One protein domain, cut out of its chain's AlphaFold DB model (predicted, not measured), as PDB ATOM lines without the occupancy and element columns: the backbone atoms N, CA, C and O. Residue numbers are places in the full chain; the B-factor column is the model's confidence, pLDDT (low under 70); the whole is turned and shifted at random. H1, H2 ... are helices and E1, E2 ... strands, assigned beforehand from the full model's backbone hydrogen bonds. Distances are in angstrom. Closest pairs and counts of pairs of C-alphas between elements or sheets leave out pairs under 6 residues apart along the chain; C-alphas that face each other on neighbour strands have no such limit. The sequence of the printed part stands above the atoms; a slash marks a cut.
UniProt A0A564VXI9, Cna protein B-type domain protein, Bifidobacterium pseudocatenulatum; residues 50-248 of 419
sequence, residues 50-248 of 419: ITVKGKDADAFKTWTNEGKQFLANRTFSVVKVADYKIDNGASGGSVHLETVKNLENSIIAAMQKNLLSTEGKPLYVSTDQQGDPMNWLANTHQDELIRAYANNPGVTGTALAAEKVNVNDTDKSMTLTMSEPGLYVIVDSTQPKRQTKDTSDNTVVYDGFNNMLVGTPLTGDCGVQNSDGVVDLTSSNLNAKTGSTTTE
ATOM      1  N   ILE A  50      -3.307  18.904 -34.724       92.06
ATOM      2  CA  ILE A  50      -2.789  17.614 -35.187       92.06
ATOM      3  C   ILE A  50      -1.393  17.830 -35.759       92.06
ATOM      4  O   ILE A  50      -1.188  18.731 -36.572       92.06
ATOM      5  N   THR A  51      -0.433  17.000 -35.356       92.06
ATOM      6  CA  THR A  51       0.956  17.097 -35.822       92.06
ATOM      7  C   THR A  51       1.304  15.914 -36.708       92.06
ATOM      8  O   THR A  51       1.232  14.771 -36.282       92.06
ATOM      9  N   VAL A  52       1.748  16.172 -37.932       90.38
ATOM     10  CA  VAL A  52       2.225  15.163 -38.878       90.38
ATOM     11  C   VAL A  52       3.748  15.238 -38.941       90.38
ATOM     12  O   VAL A  52       4.294  16.218 -39.438       90.38
ATOM     13  N   LYS A  53       4.456  14.225 -38.440       89.12
ATOM     14  CA  LYS A  53       5.921  14.133 -38.541       89.12
ATOM     15  C   LYS A  53       6.310  13.410 -39.823       89.12
ATOM     16  O   LYS A  53       5.712  12.399 -40.179       89.12
ATOM     17  N   GLY A  54       7.314  13.927 -40.518       87.19
ATOM     18  CA  GLY A  54       7.839  13.383 -41.764       87.19
ATOM     19  C   GLY A  54       9.342  13.124 -41.693       87.19
ATOM     20  O   GLY A  54      10.028  13.499 -40.748       87.19
ATOM     21  N   LYS A  55       9.879  12.469 -42.727       86.06
ATOM     22  CA  LYS A  55      11.338  12.276 -42.871       86.06
ATOM     23  C   LYS A  55      12.062  13.537 -43.340       86.06
ATOM     24  O   LYS A  55      13.274  13.659 -43.145       86.06
ATOM     25  N   ASP A  56      11.309  14.430 -43.969       88.25
ATOM     26  CA  ASP A  56      11.771  15.650 -44.604       88.25
ATOM     27  C   ASP A  56      10.660  16.707 -44.517       88.25
ATOM     28  O   ASP A  56       9.503  16.410 -44.827       88.25
ATOM     29  N   ALA A  57      11.008  17.916 -44.078       90.62
ATOM     30  CA  ALA A  57      10.077  19.034 -43.962       90.62
ATOM     31  C   ALA A  57       9.612  19.537 -45.337       90.62
ATOM     32  O   ALA A  57       8.477  19.991 -45.484       90.62
ATOM     33  N   ASP A  58      10.461  19.407 -46.360       91.62
ATOM     34  CA  ASP A  58      10.162  19.839 -47.727       91.62
ATOM     35  C   ASP A  58       8.995  19.062 -48.350       91.62
ATOM     36  O   ASP A  58       8.326  19.562 -49.257       91.62
ATOM     37  N   ALA A  59       8.690  17.871 -47.822       90.81
ATOM     38  CA  ALA A  59       7.535  17.090 -48.238       90.81
ATOM     39  C   ALA A  59       6.204  17.800 -47.941       90.81
ATOM     40  O   ALA A  59       5.224  17.563 -48.642       90.81
ATOM     41  N   PHE A  60       6.168  18.695 -46.949       93.12
ATOM     42  CA  PHE A  60       4.992  19.494 -46.584       93.12
ATOM     43  C   PHE A  60       4.923  20.840 -47.317       93.12
ATOM     44  O   PHE A  60       4.028  21.642 -47.059       93.12
ATOM     45  N   LYS A  61       5.856  21.095 -48.239       94.00
ATOM     46  CA  LYS A  61       5.991  22.357 -48.966       94.00
ATOM     47  C   LYS A  61       5.626  22.188 -50.438       94.00
ATOM     48  O   LYS A  61       5.632  21.086 -50.990       94.00
ATOM     49  N   THR A  62       5.307  23.308 -51.070       93.94
ATOM     50  CA  THR A  62       5.072  23.429 -52.508       93.94
ATOM     51  C   THR A  62       6.148  24.295 -53.139       93.94
ATOM     52  O   THR A  62       6.703  25.197 -52.499       93.94
ATOM     53  N   TRP A  63       6.445  24.006 -54.400       93.50
ATOM     54  CA  TRP A  63       7.567  24.592 -55.113       93.50
ATOM     55  C   TRP A  63       7.126  25.147 -56.464       93.50
ATOM     56  O   TRP A  63       6.254  24.599 -57.136       93.50
ATOM     57  N   THR A  64       7.757  26.242 -56.867       91.75
ATOM     58  CA  THR A  64       7.566  26.911 -58.155       91.75
ATOM     59  C   THR A  64       8.907  27.065 -58.872       91.75
ATOM     60  O   THR A  64       9.946  26.643 -58.356       91.75
ATOM     61  N   ASN A  65       8.890  27.648 -60.073       89.19
ATOM     62  CA  ASN A  65      10.075  27.866 -60.900       89.19
ATOM     63  C   ASN A  65      10.882  26.566 -61.087       89.19
ATOM     64  O   ASN A  65      12.040  26.475 -60.685       89.19
ATOM     65  N   GLU A  66      10.215  25.525 -61.601       84.69
ATOM     66  CA  GLU A  66      10.797  24.184 -61.807       84.69
ATOM     67  C   GLU A  66      11.355  23.538 -60.526       84.69
ATOM     68  O   GLU A  66      12.265  22.718 -60.574       84.69
ATOM     69  N   GLY A  67      10.819  23.907 -59.363       85.81
ATOM     70  CA  GLY A  67      11.242  23.361 -58.075       85.81
ATOM     71  C   GLY A  67      12.324  24.161 -57.356       85.81
ATOM     72  O   GLY A  67      12.727  23.785 -56.257       85.81
ATOM     73  N   LYS A  68      12.790  25.269 -57.943       88.31
ATOM     74  CA  LYS A  68      13.904  26.078 -57.419       88.31
ATOM     75  C   LYS A  68      13.479  27.050 -56.318       88.31
ATOM     76  O   LYS A  68      14.326  27.553 -55.585       88.31
ATOM     77  N   GLN A  69      12.187  27.362 -56.219       91.00
ATOM     78  CA  GLN A  69      11.673  28.352 -55.273       91.00
ATOM     79  C   GLN A  69      10.546  27.776 -54.424       91.00
ATOM     80  O   GLN A  69       9.615  27.166 -54.947       91.00
ATOM     81  N   PHE A  70      10.617  28.007 -53.114       93.44
ATOM     82  CA  PHE A  70       9.507  27.745 -52.204       93.44
ATOM     83  C   PHE A  70       8.338  28.677 -52.535       93.44
ATOM     84  O   PHE A  70       8.542  29.879 -52.706       93.44
ATOM     85  N   LEU A  71       7.131  28.121 -52.617       93.44
ATOM     86  CA  LEU A  71       5.913  28.881 -52.891       93.44
ATOM     87  C   LEU A  71       5.066  29.049 -51.624       93.44
ATOM     88  O   LEU A  71       4.797  30.168 -51.200       93.44
ATOM     89  N   ALA A  72       4.637  27.932 -51.043       93.81
ATOM     90  CA  ALA A  72       3.766  27.885 -49.871       93.81
ATOM     91  C   ALA A  72       3.805  26.495 -49.220       93.81
ATOM     92  O   ALA A  72       4.318  25.537 -49.802       93.81
ATOM     93  N   ASN A  73       3.203  26.351 -48.041       95.12
ATOM     94  CA  ASN A  73       2.927  25.032 -47.470       95.12
ATOM     95  C   ASN A  73       1.835  24.313 -48.280       95.12
ATOM     96  O   ASN A  73       1.028  24.950 -48.961       95.12
ATOM     97  N   ARG A  74       1.812  22.979 -48.222       93.81
ATOM     98  CA  ARG A  74       0.754  22.174 -48.844       93.81
ATOM     99  C   ARG A  74      -0.620  22.525 -48.288       93.81
ATOM    100  O   ARG A  74      -0.763  22.882 -47.120       93.81
ATOM    101  N   THR A  75      -1.637  22.375 -49.126       94.38
ATOM    102  CA  THR A  75      -3.025  22.651 -48.758       94.38
ATOM    103  C   THR A  75      -3.752  21.358 -48.433       94.38
ATOM    104  O   THR A  75      -3.588  20.344 -49.116       94.38
ATOM    105  N   PHE A  76      -4.596  21.406 -47.406       94.56
ATOM    106  CA  PHE A  76      -5.367  20.256 -46.951       94.56
ATOM    107  C   PHE A  76      -6.847  20.603 -46.888       94.56
ATOM    108  O   PHE A  76      -7.217  21.718 -46.528       94.56
ATOM    109  N   SER A  77      -7.692  19.632 -47.213       94.56
ATOM    110  CA  SER A  77      -9.116  19.672 -46.902       94.56
ATOM    111  C   SER A  77      -9.394  18.789 -45.695       94.56
ATOM    112  O   SER A  77      -8.924  17.654 -45.634       94.56
ATOM    113  N   VAL A  78     -10.170  19.303 -44.746       95.00
ATOM    114  CA  VAL A  78     -10.488  18.628 -43.487       95.00
ATOM    115  C   VAL A  78     -11.997  18.514 -43.293       95.00
ATOM    116  O   VAL A  78     -12.755  19.428 -43.635       95.00
ATOM    117  N   VAL A  79     -12.442  17.387 -42.744       94.94
ATOM    118  CA  VAL A  79     -13.829  17.159 -42.316       94.94
ATOM    119  C   VAL A  79     -13.835  16.499 -40.948       94.94
ATOM    120  O   VAL A  79     -13.157  15.493 -40.749       94.94
ATOM    121  N   LYS A  80     -14.594  17.075 -40.012       94.62
ATOM    122  CA  LYS A  80     -14.869  16.467 -38.706       94.62
ATOM    123  C   LYS A  80     -15.881  15.346 -38.922       94.62
ATOM    124  O   LYS A  80     -16.960  15.615 -39.441       94.62
ATOM    125  N   VAL A  81     -15.525  14.111 -38.580       93.00
ATOM    126  CA  VAL A  81     -16.392  12.932 -38.756       93.00
ATOM    127  C   VAL A  81     -16.980  12.428 -37.445       93.00
ATOM    128  O   VAL A  81     -18.054  11.836 -37.472       93.00
ATOM    129  N   ALA A  82     -16.339  12.720 -36.308       89.06
ATOM    130  CA  ALA A  82     -16.906  12.449 -34.991       89.06
ATOM    131  C   ALA A  82     -16.456  13.454 -33.921       89.06
ATOM    132  O   ALA A  82     -15.355  14.012 -33.983       89.06
ATOM    133  N   ASP A  83     -17.313  13.641 -32.927       89.75
ATOM    134  CA  ASP A  83     -17.066  14.336 -31.672       89.75
ATOM    135  C   ASP A  83     -16.561  13.366 -30.597       89.75
ATOM    136  O   ASP A  83     -16.872  12.173 -30.613       89.75
ATOM    137  N   TYR A  84     -15.797  13.890 -29.637       85.56
ATOM    138  CA  TYR A  84     -15.446  13.149 -28.428       85.56
ATOM    139  C   TYR A  84     -16.527  13.329 -27.376       85.56
ATOM    140  O   TYR A  84     -16.822  14.453 -26.960       85.56
ATOM    141  N   LYS A  85     -17.074  12.216 -26.903       81.00
ATOM    142  CA  LYS A  85     -17.939  12.180 -25.730       81.00
ATOM    143  C   LYS A  85     -17.215  11.505 -24.592       81.00
ATOM    144  O   LYS A  85     -16.616  10.450 -24.761       81.00
ATOM    145  N   ILE A  86     -17.235  12.169 -23.446       70.81
ATOM    146  CA  ILE A  86     -16.547  11.741 -22.238       70.81
ATOM    147  C   ILE A  86     -17.620  11.654 -21.164       70.81
ATOM    148  O   ILE A  86     -18.187  12.675 -20.772       70.81
ATOM    149  N   ASP A  87     -17.923  10.440 -20.714       61.81
ATOM    150  CA  ASP A  87     -18.912  10.247 -19.661       61.81
ATOM    151  C   ASP A  87     -18.258  10.424 -18.284       61.81
ATOM    152  O   ASP A  87     -17.445   9.609 -17.843       61.81
ATOM    153  N   ASN A  88     -18.660  11.479 -17.568       49.09
ATOM    154  CA  ASN A  88     -18.270  11.757 -16.177       49.09
ATOM    155  C   ASN A  88     -19.038  10.867 -15.169       49.09
ATOM    156  O   ASN A  88     -19.574  11.352 -14.171       49.09
ATOM    157  N   GLY A  89     -19.158   9.568 -15.449       50.66
ATOM    158  CA  GLY A  89     -19.828   8.597 -14.576       50.66
ATOM    159  C   GLY A  89     -18.932   8.077 -13.444       50.66
ATOM    160  O   GLY A  89     -17.709   8.181 -13.513       50.66
ATOM    161  N   ALA A  90     -19.535   7.448 -12.425       44.50
ATOM    162  CA  ALA A  90     -18.864   6.884 -11.238       44.50
ATOM    163  C   ALA A  90     -17.761   5.839 -11.535       44.50
ATOM    164  O   ALA A  90     -17.010   5.464 -10.637       44.50
ATOM    165  N   SER A  91     -17.649   5.391 -12.789       45.38
ATOM    166  CA  SER A  91     -16.603   4.489 -13.281       45.38
ATOM    167  C   SER A  91     -15.377   5.198 -13.874       45.38
ATOM    168  O   SER A  91     -14.373   4.526 -14.061       45.38
ATOM    169  N   GLY A  92     -15.431   6.513 -14.136       43.31
ATOM    170  CA  GLY A  92     -14.340   7.321 -14.700       43.31
ATOM    171  C   GLY A  92     -13.829   6.861 -16.077       43.31
ATOM    172  O   GLY A  92     -13.123   5.865 -16.170       43.31
ATOM    173  N   GLY A  93     -14.098   7.631 -17.138       51.16
ATOM    174  CA  GLY A  93     -13.158   7.709 -18.269       51.16
ATOM    175  C   GLY A  93     -13.454   6.928 -19.556       51.16
ATOM    176  O   GLY A  93     -12.522   6.703 -20.327       51.16
ATOM    177  N   SER A  94     -14.697   6.549 -19.866       58.94
ATOM    178  CA  SER A  94     -15.000   6.014 -21.207       58.94
ATOM    179  C   SER A  94     -15.164   7.153 -22.216       58.94
ATOM    180  O   SER A  94     -16.222   7.780 -22.293       58.94
ATOM    181  N   VAL A  95     -14.113   7.432 -22.993       71.06
ATOM    182  CA  VAL A  95     -14.250   8.221 -24.227       71.06
ATOM    183  C   VAL A  95     -15.014   7.376 -25.235       71.06
ATOM    184  O   VAL A  95     -14.722   6.198 -25.386       71.06
ATOM    185  N   HIS A  96     -15.962   7.955 -25.953       76.94
ATOM    186  CA  HIS A  96     -16.537   7.343 -27.143       76.94
ATOM    187  C   HIS A  96     -16.661   8.379 -28.254       76.94
ATOM    188  O   HIS A  96     -16.592   9.590 -28.023       76.94
ATOM    189  N   LEU A  97     -16.775   7.884 -29.482       84.75
ATOM    190  CA  LEU A  97     -16.975   8.725 -30.653       84.75
ATOM    191  C   LEU A  97     -18.473   8.876 -30.906       84.75
ATOM    192  O   LEU A  97     -19.197   7.886 -30.912       84.75
ATOM    193  N   GLU A  98     -18.926  10.104 -31.129       87.50
ATOM    194  CA  GLU A  98     -20.263  10.368 -31.662       87.50
ATOM    195  C   GLU A  98     -20.105  10.925 -33.074       87.50
ATOM    196  O   GLU A  98     -19.484  11.966 -33.282       87.50
ATOM    197  N   THR A  99     -20.629  10.213 -34.061       90.50
ATOM    198  CA  THR A  99     -20.575  10.603 -35.465       90.50
ATOM    199  C   THR A  99     -21.311  11.919 -35.663       90.50
ATOM    200  O   THR A  99     -22.411  12.129 -35.152       90.50
ATOM    201  N   VAL A 100     -20.725  12.819 -36.456       92.81
ATOM    202  CA  VAL A 100     -21.357  14.111 -36.728       92.81
ATOM    203  C   VAL A 100     -22.682  13.883 -37.469       92.81
ATOM    204  O   VAL A 100     -22.718  13.416 -38.608       92.81
ATOM    205  N   LYS A 101     -23.786  14.254 -36.817       90.56
ATOM    206  CA  LYS A 101     -25.164  13.896 -37.195       90.56
ATOM    207  C   LYS A 101     -25.566  14.239 -38.634       90.56
ATOM    208  O   LYS A 101     -26.296  13.494 -39.274       90.56
ATOM    209  N   ASN A 102     -25.106  15.370 -39.174       91.75
ATOM    210  CA  ASN A 102     -25.427  15.765 -40.553       91.75
ATOM    211  C   ASN A 102     -24.644  14.972 -41.617       91.75
ATOM    212  O   ASN A 102     -24.998  15.035 -42.792       91.75
ATOM    213  N   LEU A 103     -23.592  14.250 -41.223       92.75
ATOM    214  CA  LEU A 103     -22.748  13.437 -42.101       92.75
ATOM    215  C   LEU A 103     -23.027  11.935 -41.972       92.75
ATOM    216  O   LEU A 103     -22.578  11.163 -42.817       92.75
ATOM    217  N   GLU A 104     -23.779  11.526 -40.952       91.50
ATOM    218  CA  GLU A 104     -24.024  10.132 -40.576       91.50
ATOM    219  C   GLU A 104     -24.453   9.258 -41.766       91.50
ATOM    220  O   GLU A 104     -23.783   8.279 -42.086       91.50
ATOM    221  N   ASN A 105     -25.488   9.658 -42.510       92.50
ATOM    222  CA  ASN A 105     -25.973   8.892 -43.666       92.50
ATOM    223  C   ASN A 105     -24.905   8.715 -44.759       92.50
ATOM    224  O   ASN A 105     -24.787   7.643 -45.354       92.50
ATOM    225  N   SER A 106     -24.117   9.759 -45.031       93.56
ATOM    226  CA  SER A 106     -23.038   9.711 -46.024       93.56
ATOM    227  C   SER A 106     -21.899   8.800 -45.569       93.56
ATOM    228  O   SER A 106     -21.369   8.034 -46.372       93.56
ATOM    229  N   ILE A 107     -21.562   8.847 -44.279       93.19
ATOM    230  CA  ILE A 107     -20.551   7.995 -43.652       93.19
ATOM    231  C   ILE A 107     -20.988   6.527 -43.698       93.19
ATOM    232  O   ILE A 107     -20.215   5.681 -44.143       93.19
ATOM    233  N   ILE A 108     -22.236   6.222 -43.329       92.94
ATOM    234  CA  ILE A 108     -22.787   4.859 -43.369       92.94
ATOM    235  C   ILE A 108     -22.773   4.312 -44.796       92.94
ATOM    236  O   ILE A 108     -22.298   3.198 -45.017       92.94
ATOM    237  N   ALA A 109     -23.215   5.099 -45.781       93.62
ATOM    238  CA  ALA A 109     -23.176   4.691 -47.185       93.62
ATOM    239  C   ALA A 109     -21.741   4.402 -47.660       93.62
ATOM    240  O   ALA A 109     -21.502   3.448 -48.405       93.62
ATOM    241  N   ALA A 110     -20.765   5.196 -47.209       92.81
ATOM    242  CA  ALA A 110     -19.354   4.966 -47.498       92.81
ATOM    243  C   ALA A 110     -18.838   3.675 -46.853       92.81
ATOM    244  O   ALA A 110     -18.137   2.898 -47.501       92.81
ATOM    245  N   MET A 111     -19.198   3.432 -45.594       92.44
ATOM    246  CA  MET A 111     -18.809   2.231 -44.863       92.44
ATOM    247  C   MET A 111     -19.405   0.980 -45.503       92.44
ATOM    248  O   MET A 111     -18.668   0.053 -45.812       92.44
ATOM    249  N   GLN A 112     -20.702   0.975 -45.809       92.56
ATOM    250  CA  GLN A 112     -21.372  -0.147 -46.471       92.56
ATOM    251  C   GLN A 112     -20.770  -0.465 -47.844       92.56
ATOM    252  O   GLN A 112     -20.708  -1.623 -48.244       92.56
ATOM    253  N   LYS A 113     -20.321   0.557 -48.577       91.94
ATOM    254  CA  LYS A 113     -19.730   0.384 -49.905       91.94
ATOM    255  C   LYS A 113     -18.289  -0.127 -49.859       91.94
ATOM    256  O   LYS A 113     -17.891  -0.876 -50.747       91.94
ATOM    257  N   ASN A 114     -17.500   0.319 -48.881       88.56
ATOM    258  CA  ASN A 114     -16.047   0.123 -48.876       88.56
ATOM    259  C   ASN A 114     -15.557  -0.880 -47.819       88.56
ATOM    260  O   ASN A 114     -14.453  -1.400 -47.958       88.56
ATOM    261  N   LEU A 115     -16.344  -1.153 -46.775       90.25
ATOM    262  CA  LEU A 115     -16.013  -2.081 -45.689       90.25
ATOM    263  C   LEU A 115     -16.783  -3.384 -45.887       90.25
ATOM    264  O   LEU A 115     -17.831  -3.611 -45.279       90.25
ATOM    265  N   LEU A 116     -16.273  -4.217 -46.787       88.25
ATOM    266  CA  LEU A 116     -16.913  -5.465 -47.192       88.25
ATOM    267  C   LEU A 116     -16.214  -6.678 -46.572       88.25
ATOM    268  O   LEU A 116     -14.996  -6.693 -46.401       88.25
ATOM    269  N   SER A 117     -16.987  -7.720 -46.278       85.62
ATOM    270  CA  SER A 117     -16.466  -9.047 -45.964       85.62
ATOM    271  C   SER A 117     -15.861  -9.708 -47.208       85.62
ATOM    272  O   SER A 117     -16.040  -9.247 -48.337       85.62
ATOM    273  N   THR A 118     -15.206 -10.854 -47.023       83.19
ATOM    274  CA  THR A 118     -14.713 -11.697 -48.128       83.19
ATOM    275  C   THR A 118     -15.822 -12.167 -49.077       83.19
ATOM    276  O   THR A 118     -15.545 -12.490 -50.228       83.19
ATOM    277  N   GLU A 119     -17.078 -12.166 -48.623       85.88
ATOM    278  CA  GLU A 119     -18.268 -12.486 -49.420       85.88
ATOM    279  C   GLU A 119     -18.892 -11.252 -50.102       85.88
ATOM    280  O   GLU A 119     -19.966 -11.352 -50.694       85.88
ATOM    281  N   GLY A 120     -18.268 -10.075 -49.992       85.19
ATOM    282  CA  GLY A 120     -18.766  -8.833 -50.587       85.19
ATOM    283  C   GLY A 120     -19.953  -8.204 -49.850       85.19
ATOM    284  O   GLY A 120     -20.640  -7.361 -50.423       85.19
ATOM    285  N   LYS A 121     -20.219  -8.598 -48.598       88.25
ATOM    286  CA  LYS A 121     -21.306  -8.033 -47.776       88.25
ATOM    287  C   LYS A 121     -20.792  -6.898 -46.889       88.25
ATOM    288  O   LYS A 121     -19.681  -7.023 -46.378       88.25
ATOM    289  N   PRO A 122     -21.577  -5.835 -46.649       89.69
ATOM    290  CA  PRO A 122     -21.172  -4.756 -45.756       89.69
ATOM    291  C   PRO A 122     -20.978  -5.270 -44.325       89.69
ATOM    292  O   PRO A 122     -21.843  -5.959 -43.785       89.69
ATOM    293  N   LEU A 123     -19.841  -4.931 -43.715       88.81
ATOM    294  CA  LEU A 123     -19.534  -5.271 -42.319       88.81
ATOM    295  C   LEU A 123     -20.295  -4.383 -41.328       88.81
ATOM    296  O   LEU A 123     -20.624  -4.830 -40.229       88.81
ATOM    297  N   TYR A 124     -20.583  -3.146 -41.734       89.06
ATOM    298  CA  TYR A 124     -21.447  -2.224 -41.010       89.06
ATOM    299  C   TYR A 124     -22.792  -2.091 -41.732       89.06
ATOM    300  O   TYR A 124     -22.822  -1.746 -42.913       89.06
ATOM    301  N   VAL A 125     -23.896  -2.347 -41.034       84.69
ATOM    302  CA  VAL A 125     -25.254  -2.416 -41.586       84.69
ATOM    303  C   VAL A 125     -26.072  -1.196 -41.181       84.69
ATOM    304  O   VAL A 125     -26.541  -0.476 -42.059       84.69
ATOM    305  N   SER A 126     -26.247  -0.933 -39.885       86.75
ATOM    306  CA  SER A 126     -27.020   0.217 -39.405       86.75
ATOM    307  C   SER A 126     -26.678   0.588 -37.966       86.75
ATOM    308  O   SER A 126     -26.148  -0.227 -37.205       86.75
ATOM    309  N   THR A 127     -27.057   1.807 -37.586       84.81
ATOM    310  CA  THR A 127     -26.921   2.303 -36.213       84.81
ATOM    311  C   THR A 127     -27.742   1.509 -35.208       84.81
ATOM    312  O   THR A 127     -27.263   1.243 -34.110       84.81
ATOM    313  N   ASP A 128     -28.930   1.040 -35.593       83.88
ATOM    314  CA  ASP A 128     -29.789   0.231 -34.716       83.88
ATOM    315  C   ASP A 128     -29.145  -1.099 -34.299       83.88
ATOM    316  O   ASP A 128     -29.410  -1.612 -33.215       83.88
ATOM    317  N   GLN A 129     -28.316  -1.685 -35.171       82.94
ATOM    318  CA  GLN A 129     -27.708  -2.996 -34.929       82.94
ATOM    319  C   GLN A 129     -26.324  -2.899 -34.291       82.94
ATOM    320  O   GLN A 129     -25.933  -3.788 -33.537       82.94
ATOM    321  N   GLN A 130     -25.558  -1.869 -34.648       87.00
ATOM    322  CA  GLN A 130     -24.124  -1.802 -34.351       87.00
ATOM    323  C   GLN A 130     -23.706  -0.519 -33.624       87.00
ATOM    324  O   GLN A 130     -22.525  -0.358 -33.317       87.00
ATOM    325  N   GLY A 131     -24.662   0.351 -33.290       87.44
ATOM    326  CA  GLY A 131     -24.408   1.625 -32.628       87.44
ATOM    327  C   GLY A 131     -23.794   2.659 -33.568       87.44
ATOM    328  O   GLY A 131     -23.890   2.551 -34.786       87.44
ATOM    329  N   ASP A 132     -23.167   3.681 -32.994       87.94
ATOM    330  CA  ASP A 132     -22.555   4.772 -33.754       87.94
ATOM    331  C   ASP A 132     -21.491   4.269 -34.760       87.94
ATOM    332  O   ASP A 132     -20.630   3.470 -34.378       87.94
ATOM    333  N   PRO A 133     -21.496   4.731 -36.029       89.00
ATOM    334  CA  PRO A 133     -20.623   4.183 -37.065       89.00
ATOM    335  C   PRO A 133     -19.137   4.467 -36.831       89.00
ATOM    336  O   PRO A 133     -18.300   3.593 -37.076       89.00
ATOM    337  N   MET A 134     -18.776   5.661 -36.354       87.06
ATOM    338  CA  MET A 134     -17.379   5.991 -36.052       87.06
ATOM    339  C   MET A 134     -16.911   5.313 -34.772       87.06
ATOM    340  O   MET A 134     -15.775   4.832 -34.728       87.06
ATOM    341  N   ASN A 135     -17.784   5.185 -33.771       85.56
ATOM    342  CA  ASN A 135     -17.481   4.388 -32.589       85.56
ATOM    343  C   ASN A 135     -17.270   2.914 -32.948       85.56
ATOM    344  O   ASN A 135     -16.299   2.306 -32.504       85.56
ATOM    345  N   TRP A 136     -18.131   2.345 -33.794       87.00
ATOM    346  CA  TRP A 136     -17.978   0.981 -34.293       87.00
ATOM    347  C   TRP A 136     -16.644   0.820 -35.021       87.00
ATOM    348  O   TRP A 136     -15.872  -0.076 -34.685       87.00
ATOM    349  N   LEU A 137     -16.328   1.732 -35.951       85.12
ATOM    350  CA  LEU A 137     -15.094   1.699 -36.738       85.12
ATOM    351  C   LEU A 137     -13.845   1.714 -35.842       85.12
ATOM    352  O   LEU A 137     -12.932   0.915 -36.060       85.12
ATOM    353  N   ALA A 138     -13.832   2.564 -34.812       79.00
ATOM    354  CA  ALA A 138     -12.737   2.654 -33.844       79.00
ATOM    355  C   ALA A 138     -12.568   1.388 -32.980       79.00
ATOM    356  O   ALA A 138     -11.463   1.109 -32.516       79.00
ATOM    357  N   ASN A 139     -13.636   0.605 -32.794       78.00
ATOM    358  CA  ASN A 139     -13.644  -0.631 -32.006       78.00
ATOM    359  C   ASN A 139     -13.483  -1.910 -32.852       78.00
ATOM    360  O   ASN A 139     -13.469  -3.011 -32.308       78.00
ATOM    361  N   THR A 140     -13.326  -1.804 -34.177       76.50
ATOM    362  CA  THR A 140     -13.123  -2.986 -35.042       76.50
ATOM    363  C   THR A 140     -11.793  -3.701 -34.800       76.50
ATOM    364  O   THR A 140     -11.670  -4.876 -35.139       76.50
ATOM    365  N   HIS A 141     -10.786  -2.995 -34.268       72.62
ATOM    366  CA  HIS A 141      -9.393  -3.453 -34.162       72.62
ATOM    367  C   HIS A 141      -8.785  -3.926 -35.499       72.62
ATOM    368  O   HIS A 141      -7.835  -4.710 -35.513       72.62
ATOM    369  N   GLN A 142      -9.336  -3.467 -36.629       78.00
ATOM    370  CA  GLN A 142      -8.895  -3.838 -37.972       78.00
ATOM    371  C   GLN A 142      -8.381  -2.609 -38.723       78.00
ATOM    372  O   GLN A 142      -9.144  -1.855 -39.334       78.00
ATOM    373  N   ASP A 143      -7.060  -2.441 -38.728       76.25
ATOM    374  CA  ASP A 143      -6.380  -1.325 -39.390       76.25
ATOM    375  C   ASP A 143      -6.737  -1.202 -40.882       76.25
ATOM    376  O   ASP A 143      -6.839  -0.093 -41.415       76.25
ATOM    377  N   GLU A 144      -6.966  -2.331 -41.558       81.44
ATOM    378  CA  GLU A 144      -7.350  -2.379 -42.972       81.44
ATOM    379  C   GLU A 144      -8.711  -1.723 -43.230       81.44
ATOM    380  O   GLU A 144      -8.848  -0.958 -44.188       81.44
ATOM    381  N   LEU A 145      -9.694  -1.944 -42.349       84.31
ATOM    382  CA  LEU A 145     -11.016  -1.324 -42.462       84.31
ATOM    383  C   LEU A 145     -10.933   0.182 -42.246       84.31
ATOM    384  O   LEU A 145     -11.508   0.966 -43.000       84.31
ATOM    385  N   ILE A 146     -10.155   0.605 -41.254       84.19
ATOM    386  CA  ILE A 146      -9.999   2.027 -40.962       84.19
ATOM    387  C   ILE A 146      -9.290   2.731 -42.115       84.19
ATOM    388  O   ILE A 146      -9.676   3.833 -42.514       84.19
ATOM    389  N   ARG A 147      -8.303   2.071 -42.727       85.31
ATOM    390  CA  ARG A 147      -7.661   2.581 -43.934       85.31
ATOM    391  C   ARG A 147      -8.620   2.638 -45.126       85.31
ATOM    392  O   ARG A 147      -8.615   3.635 -45.851       85.31
ATOM    393  N   ALA A 148      -9.422   1.601 -45.347       87.62
ATOM    394  CA  ALA A 148     -10.400   1.566 -46.431       87.62
ATOM    395  C   ALA A 148     -11.408   2.722 -46.313       87.62
ATOM    396  O   ALA A 148     -11.668   3.407 -47.307       87.62
ATOM    397  N   TYR A 149     -11.879   3.001 -45.093       90.12
ATOM    398  CA  TYR A 149     -12.721   4.159 -44.805       90.12
ATOM    399  C   TYR A 149     -11.983   5.487 -45.027       90.12
ATOM    400  O   TYR A 149     -12.480   6.335 -45.760       90.12
ATOM    401  N   ALA A 150     -10.776   5.673 -44.478       89.31
ATOM    402  CA  ALA A 150     -10.021   6.924 -44.631       89.31
ATOM    403  C   ALA A 150      -9.769   7.289 -46.108       89.31
ATOM    404  O   ALA A 150      -9.851   8.457 -46.495       89.31
ATOM    405  N   ASN A 151      -9.502   6.292 -46.957       88.62
ATOM    406  CA  ASN A 151      -9.341   6.490 -48.400       88.62
ATOM    407  C   ASN A 151     -10.646   6.941 -49.080       88.62
ATOM    408  O   ASN A 151     -10.596   7.734 -50.019       88.62
ATOM    409  N   ASN A 152     -11.795   6.446 -48.618       90.69
ATOM    410  CA  ASN A 152     -13.106   6.694 -49.215       90.69
ATOM    411  C   ASN A 152     -14.144   7.038 -48.132       90.69
ATOM    412  O   ASN A 152     -15.059   6.250 -47.887       90.69
ATOM    413  N   PRO A 153     -14.042   8.218 -47.493       89.50
ATOM    414  CA  PRO A 153     -14.855   8.551 -46.320       89.50
ATOM    415  C   PRO A 153     -16.315   8.882 -46.677       89.50
ATOM    416  O   PRO A 153     -17.153   9.017 -45.792       89.50
ATOM    417  N   GLY A 154     -16.619   9.064 -47.971       90.31
ATOM    418  CA  GLY A 154     -17.937   9.460 -48.490       90.31
ATOM    419  C   GLY A 154     -18.395  10.862 -48.095       90.31
ATOM    420  O   GLY A 154     -19.506  11.259 -48.433       90.31
ATOM    421  N   VAL A 155     -17.533  11.618 -47.418       90.88
ATOM    422  CA  VAL A 155     -17.752  13.006 -47.020       90.88
ATOM    423  C   VAL A 155     -16.688  13.902 -47.643       90.88
ATOM    424  O   VAL A 155     -15.534  13.501 -47.817       90.88
ATOM    425  N   THR A 156     -17.079  15.128 -47.979       88.69
ATOM    426  CA  THR A 156     -16.184  16.122 -48.578       88.69
ATOM    427  C   THR A 156     -15.720  17.105 -47.513       88.69
ATOM    428  O   THR A 156     -16.534  17.681 -46.796       88.69
ATOM    429  N   GLY A 157     -14.405  17.305 -47.422       88.56
ATOM    430  CA  GLY A 157     -13.809  18.282 -46.515       88.56
ATOM    431  C   GLY A 157     -13.844  19.714 -47.020       88.56
ATOM    432  O   GLY A 157     -13.956  19.984 -48.214       88.56
ATOM    433  N   THR A 158     -13.691  20.631 -46.074       92.75
ATOM    434  CA  THR A 158     -13.494  22.062 -46.324       92.75
ATOM    435  C   THR A 158     -12.007  22.380 -46.353       92.75
ATOM    436  O   THR A 158     -11.234  21.768 -45.617       92.75
ATOM    437  N   ALA A 159     -11.591  23.309 -47.215       93.75
ATOM    438  CA  ALA A 159     -10.194  23.718 -47.283       93.75
ATOM    439  C   ALA A 159      -9.764  24.352 -45.953       93.75
ATOM    440  O   ALA A 159     -10.417  25.269 -45.450       93.75
ATOM    441  N   LEU A 160      -8.665  23.859 -45.388       94.31
ATOM    442  CA  LEU A 160      -8.051  24.438 -44.207       94.31
ATOM    443  C   LEU A 160      -7.295  25.711 -44.610       94.31
ATOM    444  O   LEU A 160      -6.543  25.709 -45.585       94.31
ATOM    445  N   ALA A 161      -7.510  26.796 -43.868       92.69
ATOM    446  CA  ALA A 161      -6.866  28.077 -44.135       92.69
ATOM    447  C   ALA A 161      -5.334  27.979 -43.992       92.69
ATOM    448  O   ALA A 161      -4.833  27.225 -43.155       92.69
ATOM    449  N   ALA A 162      -4.587  28.728 -44.806       89.56
ATOM    450  CA  ALA A 162      -3.132  28.589 -44.909       89.56
ATOM    451  C   ALA A 162      -2.410  28.893 -43.585       89.56
ATOM    452  O   ALA A 162      -1.457  28.210 -43.225       89.56
ATOM    453  N   GLU A 163      -2.909  29.858 -42.814       92.44
ATOM    454  CA  GLU A 163      -2.407  30.224 -41.488       92.44
ATOM    455  C   GLU A 163      -2.601  29.125 -40.430       92.44
ATOM    456  O   GLU A 163      -1.950  29.142 -39.388       92.44
ATOM    457  N   LYS A 164      -3.471  28.143 -40.702       94.00
ATOM    458  CA  LYS A 164      -3.691  26.968 -39.847       94.00
ATOM    459  C   LYS A 164      -2.793  25.784 -40.220       94.00
ATOM    460  O   LYS A 164      -2.894  24.744 -39.567       94.00
ATOM    461  N   VAL A 165      -1.936  25.931 -41.237       95.25
ATOM    462  CA  VAL A 165      -0.962  24.927 -41.690       95.25
ATOM    463  C   VAL A 165       0.452  25.456 -41.466       95.25
ATOM    464  O   VAL A 165       0.980  26.239 -42.261       95.25
ATOM    465  N   ASN A 166       1.094  24.998 -40.395       94.44
ATOM    466  CA  ASN A 166       2.451  25.409 -40.050       94.44
ATOM    467  C   ASN A 166       3.445  24.265 -40.269       94.44
ATOM    468  O   ASN A 166       3.143  23.124 -39.935       94.44
ATOM    469  N   VAL A 167       4.631  24.561 -40.797       94.81
ATOM    470  CA  VAL A 167       5.699  23.577 -41.025       94.81
ATOM    471  C   VAL A 167       6.904  23.958 -40.178       94.81
ATOM    472  O   VAL A 167       7.380  25.088 -40.237       94.81
ATOM    473  N   ASN A 168       7.405  23.002 -39.402       93.75
ATOM    474  CA  ASN A 168       8.620  23.130 -38.618       93.75
ATOM    475  C   ASN A 168       9.746  22.340 -39.296       93.75
ATOM    476  O   ASN A 168       9.744  21.107 -39.317       93.75
ATOM    477  N   ASP A 169      10.718  23.067 -39.842       91.31
ATOM    478  CA  ASP A 169      11.879  22.498 -40.528       91.31
ATOM    479  C   ASP A 169      12.806  21.689 -39.611       91.31
ATOM    480  O   ASP A 169      13.384  20.692 -40.045       91.31
ATOM    481  N   THR A 170      12.929  22.083 -38.339       91.19
ATOM    482  CA  THR A 170      13.836  21.437 -37.373       91.19
ATOM    483  C   THR A 170      13.290  20.078 -36.950       91.19
ATOM    484  O   THR A 170      13.997  19.073 -37.006       91.19
ATOM    485  N   ASP A 171      12.002  20.041 -36.605       88.56
ATOM    486  CA  ASP A 171      11.316  18.823 -36.167       88.56
ATOM    487  C   ASP A 171      10.788  17.985 -37.338       88.56
ATOM    488  O   ASP A 171      10.265  16.887 -37.134       88.56
ATOM    489  N   LYS A 172      10.922  18.502 -38.568       91.94
ATOM    490  CA  LYS A 172      10.433  17.894 -39.811       91.94
ATOM    491  C   LYS A 172       8.962  17.518 -39.707       91.94
ATOM    492  O   LYS A 172       8.552  16.409 -40.053       91.94
ATOM    493  N   SER A 173       8.172  18.443 -39.184       91.88
ATOM    494  CA  SER A 173       6.772  18.217 -38.863       91.88
ATOM    495  C   SER A 173       5.889  19.318 -39.424       91.88
ATOM    496  O   SER A 173       6.339  20.423 -39.726       91.88
ATOM    497  N   MET A 174       4.614  18.997 -39.583       94.19
ATOM    498  CA  MET A 174       3.572  19.925 -39.976       94.19
ATOM    499  C   MET A 174       2.462  19.899 -38.936       94.19
ATOM    500  O   MET A 174       1.958  18.832 -38.595       94.19
ATOM    501  N   THR A 175       2.049  21.064 -38.460       94.94
ATOM    502  CA  THR A 175       0.943  21.222 -37.520       94.94
ATOM    503  C   THR A 175      -0.273  21.778 -38.247       94.94
ATOM    504  O   THR A 175      -0.197  22.802 -38.927       94.94
ATOM    505  N   LEU A 176      -1.400  21.096 -38.077       94.56
ATOM    506  CA  LEU A 176      -2.709  21.461 -38.599       94.56
ATOM    507  C   LEU A 176      -3.599  21.867 -37.424       94.56
ATOM    508  O   LEU A 176      -3.834  21.064 -36.522       94.56
ATOM    509  N   THR A 177      -4.092  23.103 -37.427       95.19
ATOM    510  CA  THR A 177      -4.953  23.614 -36.347       95.19
ATOM    511  C   THR A 177      -6.420  23.492 -36.739       95.19
ATOM    512  O   THR A 177      -6.888  24.206 -37.626       95.19
ATOM    513  N   MET A 178      -7.162  22.602 -36.083       92.38
ATOM    514  CA  MET A 178      -8.591  22.403 -36.341       92.38
ATOM    515  C   MET A 178      -9.435  23.471 -35.638       92.38
ATOM    516  O   MET A 178      -8.960  24.182 -34.759       92.38
ATOM    517  N   SER A 179     -10.701  23.628 -36.032       91.06
ATOM    518  CA  SER A 179     -11.597  24.575 -35.347       91.06
ATOM    519  C   SER A 179     -11.967  24.097 -33.942       91.06
ATOM    520  O   SER A 179     -12.051  24.911 -33.030       91.06
ATOM    521  N   GLU A 180     -12.134  22.788 -33.756       91.31
ATOM    522  CA  GLU A 180     -12.550  22.167 -32.499       91.31
ATOM    523  C   GLU A 180     -11.838  20.820 -32.307       91.31
ATOM    524  O   GLU A 180     -11.321  20.257 -33.275       91.31
ATOM    525  N   PRO A 181     -11.816  20.272 -31.082       89.56
ATOM    526  CA  PRO A 181     -11.406  18.894 -30.857       89.56
ATOM    527  C   PRO A 181     -12.364  17.883 -31.498       89.56
ATOM    528  O   PRO A 181     -13.576  18.109 -31.548       89.56
ATOM    529  N   GLY A 182     -11.827  16.756 -31.963       89.25
ATOM    530  CA  GLY A 182     -12.605  15.651 -32.525       89.25
ATOM    531  C   GLY A 182     -11.795  14.756 -33.460       89.25
ATOM    532  O   GLY A 182     -10.575  14.884 -33.585       89.25
ATOM    533  N   LEU A 183     -12.495  13.853 -34.141       90.06
ATOM    534  CA  LEU A 183     -11.937  12.971 -35.161       90.06
ATOM    535  C   LEU A 183     -12.108  13.591 -36.551       90.06
ATOM    536  O   LEU A 183     -13.218  13.954 -36.945       90.06
ATOM    537  N   TYR A 184     -11.018  13.667 -37.313       91.81
ATOM    538  CA  TYR A 184     -10.972  14.322 -38.616       91.81
ATOM    539  C   TYR A 184     -10.477  13.391 -39.718       91.81
ATOM    540  O   TYR A 184      -9.512  12.649 -39.535       91.81
ATOM    541  N   VAL A 185     -11.076  13.507 -40.904       92.50
ATOM    542  CA  VAL A 185     -10.456  13.045 -42.149       92.50
ATOM    543  C   VAL A 185      -9.728  14.217 -42.795       92.50
ATOM    544  O   VAL A 185     -10.315  15.274 -43.031       92.50
ATOM    545  N   ILE A 186      -8.444  14.020 -43.079       92.38
ATOM    546  CA  ILE A 186      -7.532  15.006 -43.656       92.38
ATOM    547  C   ILE A 186      -7.116  14.514 -45.039       92.38
ATOM    548  O   ILE A 186      -6.602  13.405 -45.190       92.38
ATOM    549  N   VAL A 187      -7.329  15.351 -46.047       91.69
ATOM    550  CA  VAL A 187      -7.081  15.051 -47.459       91.69
ATOM    551  C   VAL A 187      -6.093  16.068 -48.013       91.69
ATOM    552  O   VAL A 187      -6.321  17.269 -47.896       91.69
ATOM    553  N   ASP A 188      -5.016  15.608 -48.651       92.62
ATOM    554  CA  ASP A 188      -4.115  16.493 -49.399       92.62
ATOM    555  C   ASP A 188      -4.828  17.015 -50.656       92.62
ATOM    556  O   ASP A 188      -5.112  16.262 -51.601       92.62
ATOM    557  N   SER A 189      -5.146  18.309 -50.634       92.38
ATOM    558  CA  SER A 189      -5.836  19.033 -51.702       92.38
ATOM    559  C   SER A 189      -4.879  19.852 -52.575       92.38
ATOM    560  O   SER A 189      -5.334  20.573 -53.461       92.38
ATOM    561  N   THR A 190      -3.565  19.722 -52.361       92.69
ATOM    562  CA  THR A 190      -2.524  20.448 -53.101       92.69
ATOM    563  C   THR A 190      -2.608  20.178 -54.602       92.69
ATOM    564  O   THR A 190      -2.725  19.029 -55.036       92.69
ATOM    565  N   GLN A 191      -2.487  21.233 -55.414       89.69
ATOM    566  CA  GLN A 191      -2.402  21.128 -56.870       89.69
ATOM    567  C   GLN A 191      -1.147  21.837 -57.407       89.69
ATOM    568  O   GLN A 191      -0.985  23.030 -57.163       89.69
ATOM    569  N   PRO A 192      -0.273  21.139 -58.159       90.50
ATOM    570  CA  PRO A 192      -0.266  19.689 -58.383       90.50
ATOM    571  C   PRO A 192       0.037  18.905 -57.091       90.50
ATOM    572  O   PRO A 192       0.793  19.361 -56.240       90.50
ATOM    573  N   LYS A 193      -0.520  17.693 -56.937       89.56
ATOM    574  CA  LYS A 193      -0.249  16.847 -55.752       89.56
ATOM    575  C   LYS A 193       1.211  16.413 -55.650       89.56
ATOM    576  O   LYS A 193       1.746  16.254 -54.556       89.56
ATOM    577  N   ARG A 194       1.842  16.184 -56.801       90.00
ATOM    578  CA  ARG A 194       3.261  15.856 -56.902       90.00
ATOM    579  C   ARG A 194       4.058  17.154 -56.924       90.00
ATOM    580  O   ARG A 194       3.790  18.016 -57.756       90.00
ATOM    581  N   GLN A 195       5.010  17.273 -56.011       92.69
ATOM    582  CA  GLN A 195       5.849  18.454 -55.838       92.69
ATOM    583  C   GLN A 195       7.304  18.076 -56.075       92.69
ATOM    584  O   GLN A 195       7.734  16.989 -55.697       92.69
ATOM    585  N   THR A 196       8.064  18.970 -56.693       91.75
ATOM    586  CA  THR A 196       9.469  18.727 -57.017       91.75
ATOM    587  C   THR A 196      10.297  19.862 -56.452       91.75
ATOM    588  O   THR A 196      10.019  21.012 -56.768       91.75
ATOM    589  N   LYS A 197      11.303  19.541 -55.641       91.56
ATOM    590  CA  LYS A 197      12.330  20.474 -55.177       91.56
ATOM    591  C   LYS A 197      13.595  20.262 -55.994       91.56
ATOM    592  O   LYS A 197      14.035  19.126 -56.163       91.56
ATOM    593  N   ASP A 198      14.197  21.347 -56.454       88.88
ATOM    594  CA  ASP A 198      15.445  21.332 -57.209       88.88
ATOM    595  C   ASP A 198      16.510  22.153 -56.484       88.88
ATOM    596  O   ASP A 198      16.303  23.328 -56.183       88.88
ATOM    597  N   THR A 199      17.652  21.535 -56.184       82.19
ATOM    598  CA  THR A 199      18.777  22.192 -55.497       82.19
ATOM    599  C   THR A 199      19.955  22.475 -56.431       82.19
ATOM    600  O   THR A 199      21.058  22.753 -55.969       82.19
ATOM    601  N   SER A 200      19.751  22.427 -57.751       78.31
ATOM    602  CA  SER A 200      20.793  22.391 -58.795       78.31
ATOM    603  C   SER A 200      21.604  21.089 -58.833       78.31
ATOM    604  O   SER A 200      21.810  20.547 -59.916       78.31
ATOM    605  N   ASP A 201      22.008  20.539 -57.687       80.44
ATOM    606  CA  ASP A 201      22.764  19.279 -57.615       80.44
ATOM    607  C   ASP A 201      21.869  18.038 -57.682       80.44
ATOM    608  O   ASP A 201      22.264  16.987 -58.197       80.44
ATOM    609  N   ASN A 202      20.656  18.140 -57.150       85.94
ATOM    610  CA  ASN A 202      19.687  17.062 -57.177       85.94
ATOM    611  C   ASN A 202      18.264  17.592 -57.337       85.94
ATOM    612  O   ASN A 202      17.960  18.762 -57.085       85.94
ATOM    613  N   THR A 203      17.393  16.676 -57.735       88.56
ATOM    614  CA  THR A 203      15.957  16.900 -57.815       88.56
ATOM    615  C   THR A 203      15.276  15.885 -56.909       88.56
ATOM    616  O   THR A 203      15.444  14.675 -57.088       88.56
ATOM    617  N   VAL A 204      14.514  16.359 -55.926       90.25
ATOM    618  CA  VAL A 204      13.717  15.516 -55.030       90.25
ATOM    619  C   VAL A 204      12.252  15.668 -55.392       90.25
ATOM    620  O   VAL A 204      11.698  16.764 -55.383       90.25
ATOM    621  N   VAL A 205      11.619  14.553 -55.721       89.94
ATOM    622  CA  VAL A 205      10.190  14.490 -56.015       89.94
ATOM    623  C   VAL A 205       9.465  13.973 -54.782       89.94
ATOM    624  O   VAL A 205       9.790  12.882 -54.327       89.94
ATOM    625  N   TYR A 206       8.459  14.707 -54.313       90.62
ATOM    626  CA  TYR A 206       7.557  14.336 -53.224       90.62
ATOM    627  C   TYR A 206       6.153  14.049 -53.763       90.62
ATOM    628  O   TYR A 206       5.515  14.909 -54.385       90.62
ATOM    629  N   ASP A 207       5.643  12.856 -53.485       88.06
ATOM    630  CA  ASP A 207       4.276  12.475 -53.832       88.06
ATOM    631  C   ASP A 207       3.251  13.145 -52.900       88.06
ATOM    632  O   ASP A 207       3.591  13.691 -51.847       88.06
ATOM    633  N   GLY A 208       1.979  13.113 -53.297       86.81
ATOM    634  CA  GLY A 208       0.875  13.546 -52.439       86.81
ATOM    635  C   GLY A 208       0.701  12.646 -51.221       86.81
ATOM    636  O   GLY A 208       1.063  11.468 -51.248       86.81
ATOM    637  N   PHE A 209       0.117  13.190 -50.156       87.25
ATOM    638  CA  PHE A 209      -0.258  12.375 -49.003       87.25
ATOM    639  C   PHE A 209      -1.537  11.591 -49.296       87.25
ATOM    640  O   PHE A 209      -2.466  12.086 -49.941       87.25
ATOM    641  N   ASN A 210      -1.593  10.361 -48.790       86.00
ATOM    642  CA  ASN A 210      -2.851   9.632 -48.715       86.00
ATOM    643  C   ASN A 210      -3.737  10.250 -47.631       86.00
ATOM    644  O   ASN A 210      -3.238  10.873 -46.693       86.00
ATOM    645  N   ASN A 211      -5.045  10.034 -47.740       88.38
ATOM    646  CA  ASN A 211      -5.989  10.514 -46.740       88.38
ATOM    647  C   ASN A 211      -5.661   9.933 -45.359       88.38
ATOM    648  O   ASN A 211      -5.293   8.760 -45.228       88.38
ATOM    649  N   MET A 212      -5.822  10.758 -44.332       86.81
ATOM    650  CA  MET A 212      -5.536  10.405 -42.946       86.81
ATOM    651  C   MET A 212      -6.820  10.516 -42.129       86.81
ATOM    652  O   MET A 212      -7.530  11.506 -42.255       86.81
ATOM    653  N   LEU A 213      -7.105   9.521 -41.286       88.38
ATOM    654  CA  LEU A 213      -8.135   9.603 -40.250       88.38
ATOM    655  C   LEU A 213      -7.427   9.787 -38.907       88.38
ATOM    656  O   LEU A 213      -6.701   8.889 -38.474       88.38
ATOM    657  N   VAL A 214      -7.576  10.964 -38.301       87.06
ATOM    658  CA  VAL A 214      -6.746  11.399 -37.173       87.06
ATOM    659  C   VAL A 214      -7.574  12.147 -36.140       87.06
ATOM    660  O   VAL A 214      -8.371  13.018 -36.485       87.06
ATOM    661  N   GLY A 215      -7.376  11.802 -34.872       87.75
ATOM    662  CA  GLY A 215      -7.960  12.500 -33.737       87.75
ATOM    663  C   GLY A 215      -7.096  13.657 -33.239       87.75
ATOM    664  O   GLY A 215      -5.871  13.605 -33.338       87.75
ATOM    665  N   THR A 216      -7.722  14.694 -32.685       89.56
ATOM    666  CA  THR A 216      -7.002  15.720 -31.921       89.56
ATOM    667  C   THR A 216      -6.543  15.173 -30.556       89.56
ATOM    668  O   THR A 216      -7.149  14.229 -30.047       89.56
ATOM    669  N   PRO A 217      -5.515  15.766 -29.925       87.81
ATOM    670  CA  PRO A 217      -4.928  15.228 -28.702       87.81
ATOM    671  C   PRO A 217      -5.898  15.158 -27.508       87.81
ATOM    672  O   PRO A 217      -6.645  16.104 -27.237       87.81
ATOM    673  N   LEU A 218      -5.829  14.061 -26.754       83.44
ATOM    674  CA  LEU A 218      -6.508  13.834 -25.478       83.44
ATOM    675  C   LEU A 218      -5.477  13.723 -24.342       83.44
ATOM    676  O   LEU A 218      -4.287  13.503 -24.562       83.44
ATOM    677  N   THR A 219      -5.923  13.885 -23.101       79.94
ATOM    678  CA  THR A 219      -5.094  13.646 -21.910       79.94
ATOM    679  C   THR A 219      -4.705  12.170 -21.805       79.94
ATOM    680  O   THR A 219      -5.535  11.296 -22.057       79.94
ATOM    681  N   GLY A 220      -3.485  11.877 -21.338       68.56
ATOM    682  CA  GLY A 220      -3.003  10.497 -21.157       68.56
ATOM    683  C   GLY A 220      -3.879   9.638 -20.231       68.56
ATOM    684  O   GLY A 220      -3.945   8.422 -20.396       68.56
ATOM    685  N   ASP A 221      -4.627  10.278 -19.331       68.44
ATOM    686  CA  ASP A 221      -5.564   9.627 -18.411       68.44
ATOM    687  C   ASP A 221      -6.780   8.998 -19.121       68.44
ATOM    688  O   ASP A 221      -7.500   8.205 -18.524       68.44
ATOM    689  N   CYS A 222      -7.023   9.294 -20.402       68.25
ATOM    690  CA  CYS A 222      -8.146   8.723 -21.153       68.25
ATOM    691  C   CYS A 222      -7.988   7.221 -21.464       68.25
ATOM    692  O   CYS A 222      -8.920   6.611 -21.975       68.25
ATOM    693  N   GLY A 223      -6.813   6.619 -21.231       66.25
ATOM    694  CA  GLY A 223      -6.572   5.198 -21.531       66.25
ATOM    695  C   GLY A 223      -6.572   4.855 -23.031       66.25
ATOM    696  O   GLY A 223      -6.536   3.683 -23.404       66.25
ATOM    697  N   VAL A 224      -6.579   5.876 -23.890       68.06
ATOM    698  CA  VAL A 224      -6.604   5.775 -25.352       68.06
ATOM    699  C   VAL A 224      -5.170   5.730 -25.882       68.06
ATOM    700  O   VAL A 224      -4.381   6.645 -25.625       68.06
ATOM    701  N   GLN A 225      -4.815   4.694 -26.647       67.00
ATOM    702  CA  GLN A 225      -3.502   4.622 -27.302       67.00
ATOM    703  C   GLN A 225      -3.429   5.601 -28.482       67.00
ATOM    704  O   GLN A 225      -4.417   5.799 -29.185       67.00
ATOM    705  N   ASN A 226      -2.242   6.170 -28.725       68.44
ATOM    706  CA  ASN A 226      -1.994   7.143 -29.801       68.44
ATOM    707  C   ASN A 226      -2.946   8.357 -29.758       68.44
ATOM    708  O   ASN A 226      -3.440   8.837 -30.776       68.44
ATOM    709  N   SER A 227      -3.228   8.830 -28.547       74.94
ATOM    710  CA  SER A 227      -4.108   9.966 -28.270       74.94
ATOM    711  C   SER A 227      -3.374  11.305 -28.208       74.94
ATOM    712  O   SER A 227      -3.953  12.303 -27.804       74.94
ATOM    713  N   ASP A 228      -2.109  11.363 -28.616       80.56
ATOM    714  CA  ASP A 228      -1.296  12.583 -28.612       80.56
ATOM    715  C   ASP A 228      -1.522  13.468 -29.853       80.56
ATOM    716  O   ASP A 228      -0.900  14.522 -29.976       80.56
ATOM    717  N   GLY A 229      -2.406  13.044 -30.769       82.31
ATOM    718  CA  GLY A 229      -2.694  13.707 -32.045       82.31
ATOM    719  C   GLY A 229      -1.475  13.823 -32.961       82.31
ATOM    720  O   GLY A 229      -1.397  14.752 -33.775       82.31
ATOM    721  N   VAL A 230      -0.514  12.901 -32.828       85.38
ATOM    722  CA  VAL A 230       0.692  12.846 -33.654       85.38
ATOM    723  C   VAL A 230       0.593  11.720 -34.684       85.38
ATOM    724  O   VAL A 230       0.444  10.545 -34.369       85.38
ATOM    725  N   VAL A 231       0.770  12.071 -35.955       84.19
ATOM    726  CA  VAL A 231       0.913  11.133 -37.069       84.19
ATOM    727  C   VAL A 231       2.385  11.053 -37.455       84.19
ATOM    728  O   VAL A 231       2.898  11.938 -38.136       84.19
ATOM    729  N   ASP A 232       3.084   9.999 -37.040       83.00
ATOM    730  CA  ASP A 232       4.527   9.872 -37.281       83.00
ATOM    731  C   ASP A 232       4.890   9.069 -38.540       83.00
ATOM    732  O   ASP A 232       5.236   7.895 -38.455       83.00
ATOM    733  N   LEU A 233       4.908   9.717 -39.710       79.31
ATOM    734  CA  LEU A 233       5.211   9.112 -41.021       79.31
ATOM    735  C   LEU A 233       6.670   8.649 -41.200       79.31
ATOM    736  O   LEU A 233       7.042   8.192 -42.288       79.31
ATOM    737  N   THR A 234       7.524   8.769 -40.181       74.12
ATOM    738  CA  THR A 234       8.925   8.332 -40.272       74.12
ATOM    739  C   THR A 234       9.077   6.813 -40.198       74.12
ATOM    740  O   THR A 234      10.035   6.267 -40.761       74.12
ATOM    741  N   SER A 235       8.117   6.120 -39.577       67.38
ATOM    742  CA  SER A 235       8.165   4.669 -39.407       67.38
ATOM    743  C   SER A 235       7.938   3.916 -40.729       67.38
ATOM    744  O   SER A 235       7.224   4.354 -41.633       67.38
ATOM    745  N   SER A 236       8.584   2.754 -40.873       52.56
ATOM    746  CA  SER A 236       8.639   1.952 -42.112       52.56
ATOM    747  C   SER A 236       7.284   1.431 -42.603       52.56
ATOM    748  O   SER A 236       7.197   0.922 -43.716       52.56
ATOM    749  N   ASN A 237       6.252   1.547 -41.771       51.97
ATOM    750  CA  ASN A 237       5.065   0.704 -41.773       51.97
ATOM    751  C   ASN A 237       3.754   1.493 -41.949       51.97
ATOM    752  O   ASN A 237       2.672   0.950 -41.748       51.97
ATOM    753  N   LEU A 238       3.842   2.780 -42.302       57.72
ATOM    754  CA  LEU A 238       2.684   3.663 -42.437       57.72
ATOM    755  C   LEU A 238       2.227   3.806 -43.886       57.72
ATOM    756  O   LEU A 238       2.966   4.262 -44.757       57.72
ATOM    757  N   ASN A 239       0.944   3.535 -44.113       53.19
ATOM    758  CA  ASN A 239       0.306   3.670 -45.422       53.19
ATOM    759  C   ASN A 239      -0.022   5.134 -45.781       53.19
ATOM    760  O   ASN A 239      -0.403   5.431 -46.913       53.19
ATOM    761  N   ALA A 240       0.055   6.084 -44.839       55.56
ATOM    762  CA  ALA A 240      -0.161   7.521 -45.090       55.56
ATOM    763  C   ALA A 240       1.058   8.224 -45.727       55.56
ATOM    764  O   ALA A 240       1.039   9.425 -45.987       55.56
ATOM    765  N   LYS A 241       2.131   7.468 -45.972       60.78
ATOM    766  CA  LYS A 241       3.433   7.977 -46.379       60.78
ATOM    767  C   LYS A 241       3.399   8.663 -47.746       60.78
ATOM    768  O   LYS A 241       2.902   8.109 -48.722       60.78
ATOM    769  N   THR A 242       4.014   9.839 -47.797       63.34
ATOM    770  CA  THR A 242       4.480  10.470 -49.034       63.34
ATOM    771  C   THR A 242       5.741   9.744 -49.513       63.34
ATOM    772  O   THR A 242       6.712   9.565 -48.764       63.34
ATOM    773  N   GLY A 243       5.708   9.242 -50.747       69.00
ATOM    774  CA  GLY A 243       6.905   8.764 -51.425       69.00
ATOM    775  C   GLY A 243       7.832   9.942 -51.702       69.00
ATOM    776  O   GLY A 243       7.378  11.029 -52.052       69.00
ATOM    777  N   SER A 244       9.137   9.738 -51.535       78.69
ATOM    778  CA  SER A 244      10.130  10.660 -52.077       78.69
ATOM    779  C   SER A 244      11.119   9.901 -52.939       78.69
ATOM    780  O   SER A 244      11.552   8.803 -52.590       78.69
ATOM    781  N   THR A 245      11.445  10.475 -54.092       80.31
ATOM    782  CA  THR A 245      12.481   9.955 -54.981       80.31
ATOM    783  C   THR A 245      13.487  11.055 -55.249       80.31
ATOM    784  O   THR A 245      13.163  12.056 -55.891       80.31
ATOM    785  N   THR A 246      14.717  10.842 -54.795       85.38
ATOM    786  CA  THR A 246      15.846  11.713 -55.112       85.38
ATOM    787  C   THR A 246      16.478  11.274 -56.425       85.38
ATOM    788  O   THR A 246      16.637  10.082 -56.697       85.38
ATOM    789  N   THR A 247      16.814  12.248 -57.262       85.81
ATOM    790  CA  THR A 247      17.640  12.060 -58.451       85.81
ATOM    791  C   THR A 247      18.888  12.913 -58.301       85.81
ATOM    792  O   THR A 247      18.790  14.136 -58.272       85.81
ATOM    793  N   GLU A 248      20.049  12.275 -58.179       88.25
ATOM    794  CA  GLU A 248      21.328  12.986 -58.110       88.25
ATOM    795  C   GLU A 248      21.830  13.270 -59.520       88.25
ATOM    796  O   GLU A 248      22.030  12.335 -60.302       88.25
TER     797      GLU A 248
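What this domain is: This is residues 50 to 248 of the 419 residues of the protein "Cna protein B-type domain protein" of Bifidobacterium pseudocatenulatum (UniProt A0A564VXI9). Small sheets follow one another along a longer body: at one end the curled sheet E5 E4 E8 E11 has H4 and H5 over one face, two layers, with H2 and H3 beside them. Beyond it come a second sheet, E6 E7 E1 E12, and, at the opposite end, the hairpin E2 and E3 with the sheet E9 E10 E13. The printed part has 199 residues with five named helices and thirteen named strands, in the order E1 H1 E2 E3 E4 E5 H2 H3 H4 H5 E6 to E13, class mixed. The whole is compact, with a radius of gyration of the C-alphas of 18.5 A and spans of 60 by 41 by 30 A.

How they stand to each other: The N and O pairs quoted here are within hydrogen-bond range. E1, residues 50 to 53, is parallel to E12, residues 230 to 232 (N 53 and O 231, 2.8 A), and antiparallel to E7, residues 173 to 177 (N 52 and O 174, 2.7 A). E6, residues 165 to 168, forms a hairpin with E7 (N 166 and O 175, 2.9 A). H1, residues 57 to 60, is on this mixed sheet, height 7.7 A, only just over E7 with 3 C-alphas. E2, residues 61 to 64, and E3, residues 69 to 73, form a hairpin (N 62 and O 72, 2.7 A). E3 runs on into E4, residues 76 to 87, at 30 degrees. E4 is antiparallel to E8, residues 183 to 188 (N 77 and O 187, 2.8 A), and forms a hairpin with E5, residues 94 to 99 (N 85 and O 96, 2.9 A). E8 is antiparallel to E11, residues 212 to 215 (N 184 and O 214, 2.8 A). H2, residues 104 to 114, only grazes this sheet. H4, residues 133 to 139, lies over E5, closest C-alphas Leu 97 and Asn 135, 4.8 A. H5, residues 143 to 151, lies over E11 on the same face, closest C-alphas Ala 150 and Leu 213, 5.5 A. H2 touches H5, closest C-alphas Asn 114 and Ala 148, 6.3 A. H3, residues 127 to 130, is close to H4 but not clearly touching, with 2 pairs of C-alphas within 8 A. E10, residues 202 to 206, is antiparallel to E9, residues 195 to 198 (N 197 and O 204, 2.8 A), and to E13, residues 244 to 248 (N 203 and O 247, 2.9 A). In H2, H4 and H5 every O i to N i+4 pair is within range; H1 and H3 are too short for one.

Where its parts are: E1 begins at C-alpha 50, (-2.789, 17.614, -35.187). E4 measures 32.1 A from first to last C-alpha, E8 16.6 A and H2 15.3 A. E13 ends at C-alpha 248, (21.328, 12.986, -58.110).

The domain as a whole: The two C-alphas farthest apart, those of Ala 90 and Ser 200, are 63.8 A apart. The printed part has no cut; the links H2 to H3, H5 to E6, E11 to E12 and E12 to E13 are long. The pLDDT is under 70 in residues 87 to 94, 220 to 226 and 235 to 243.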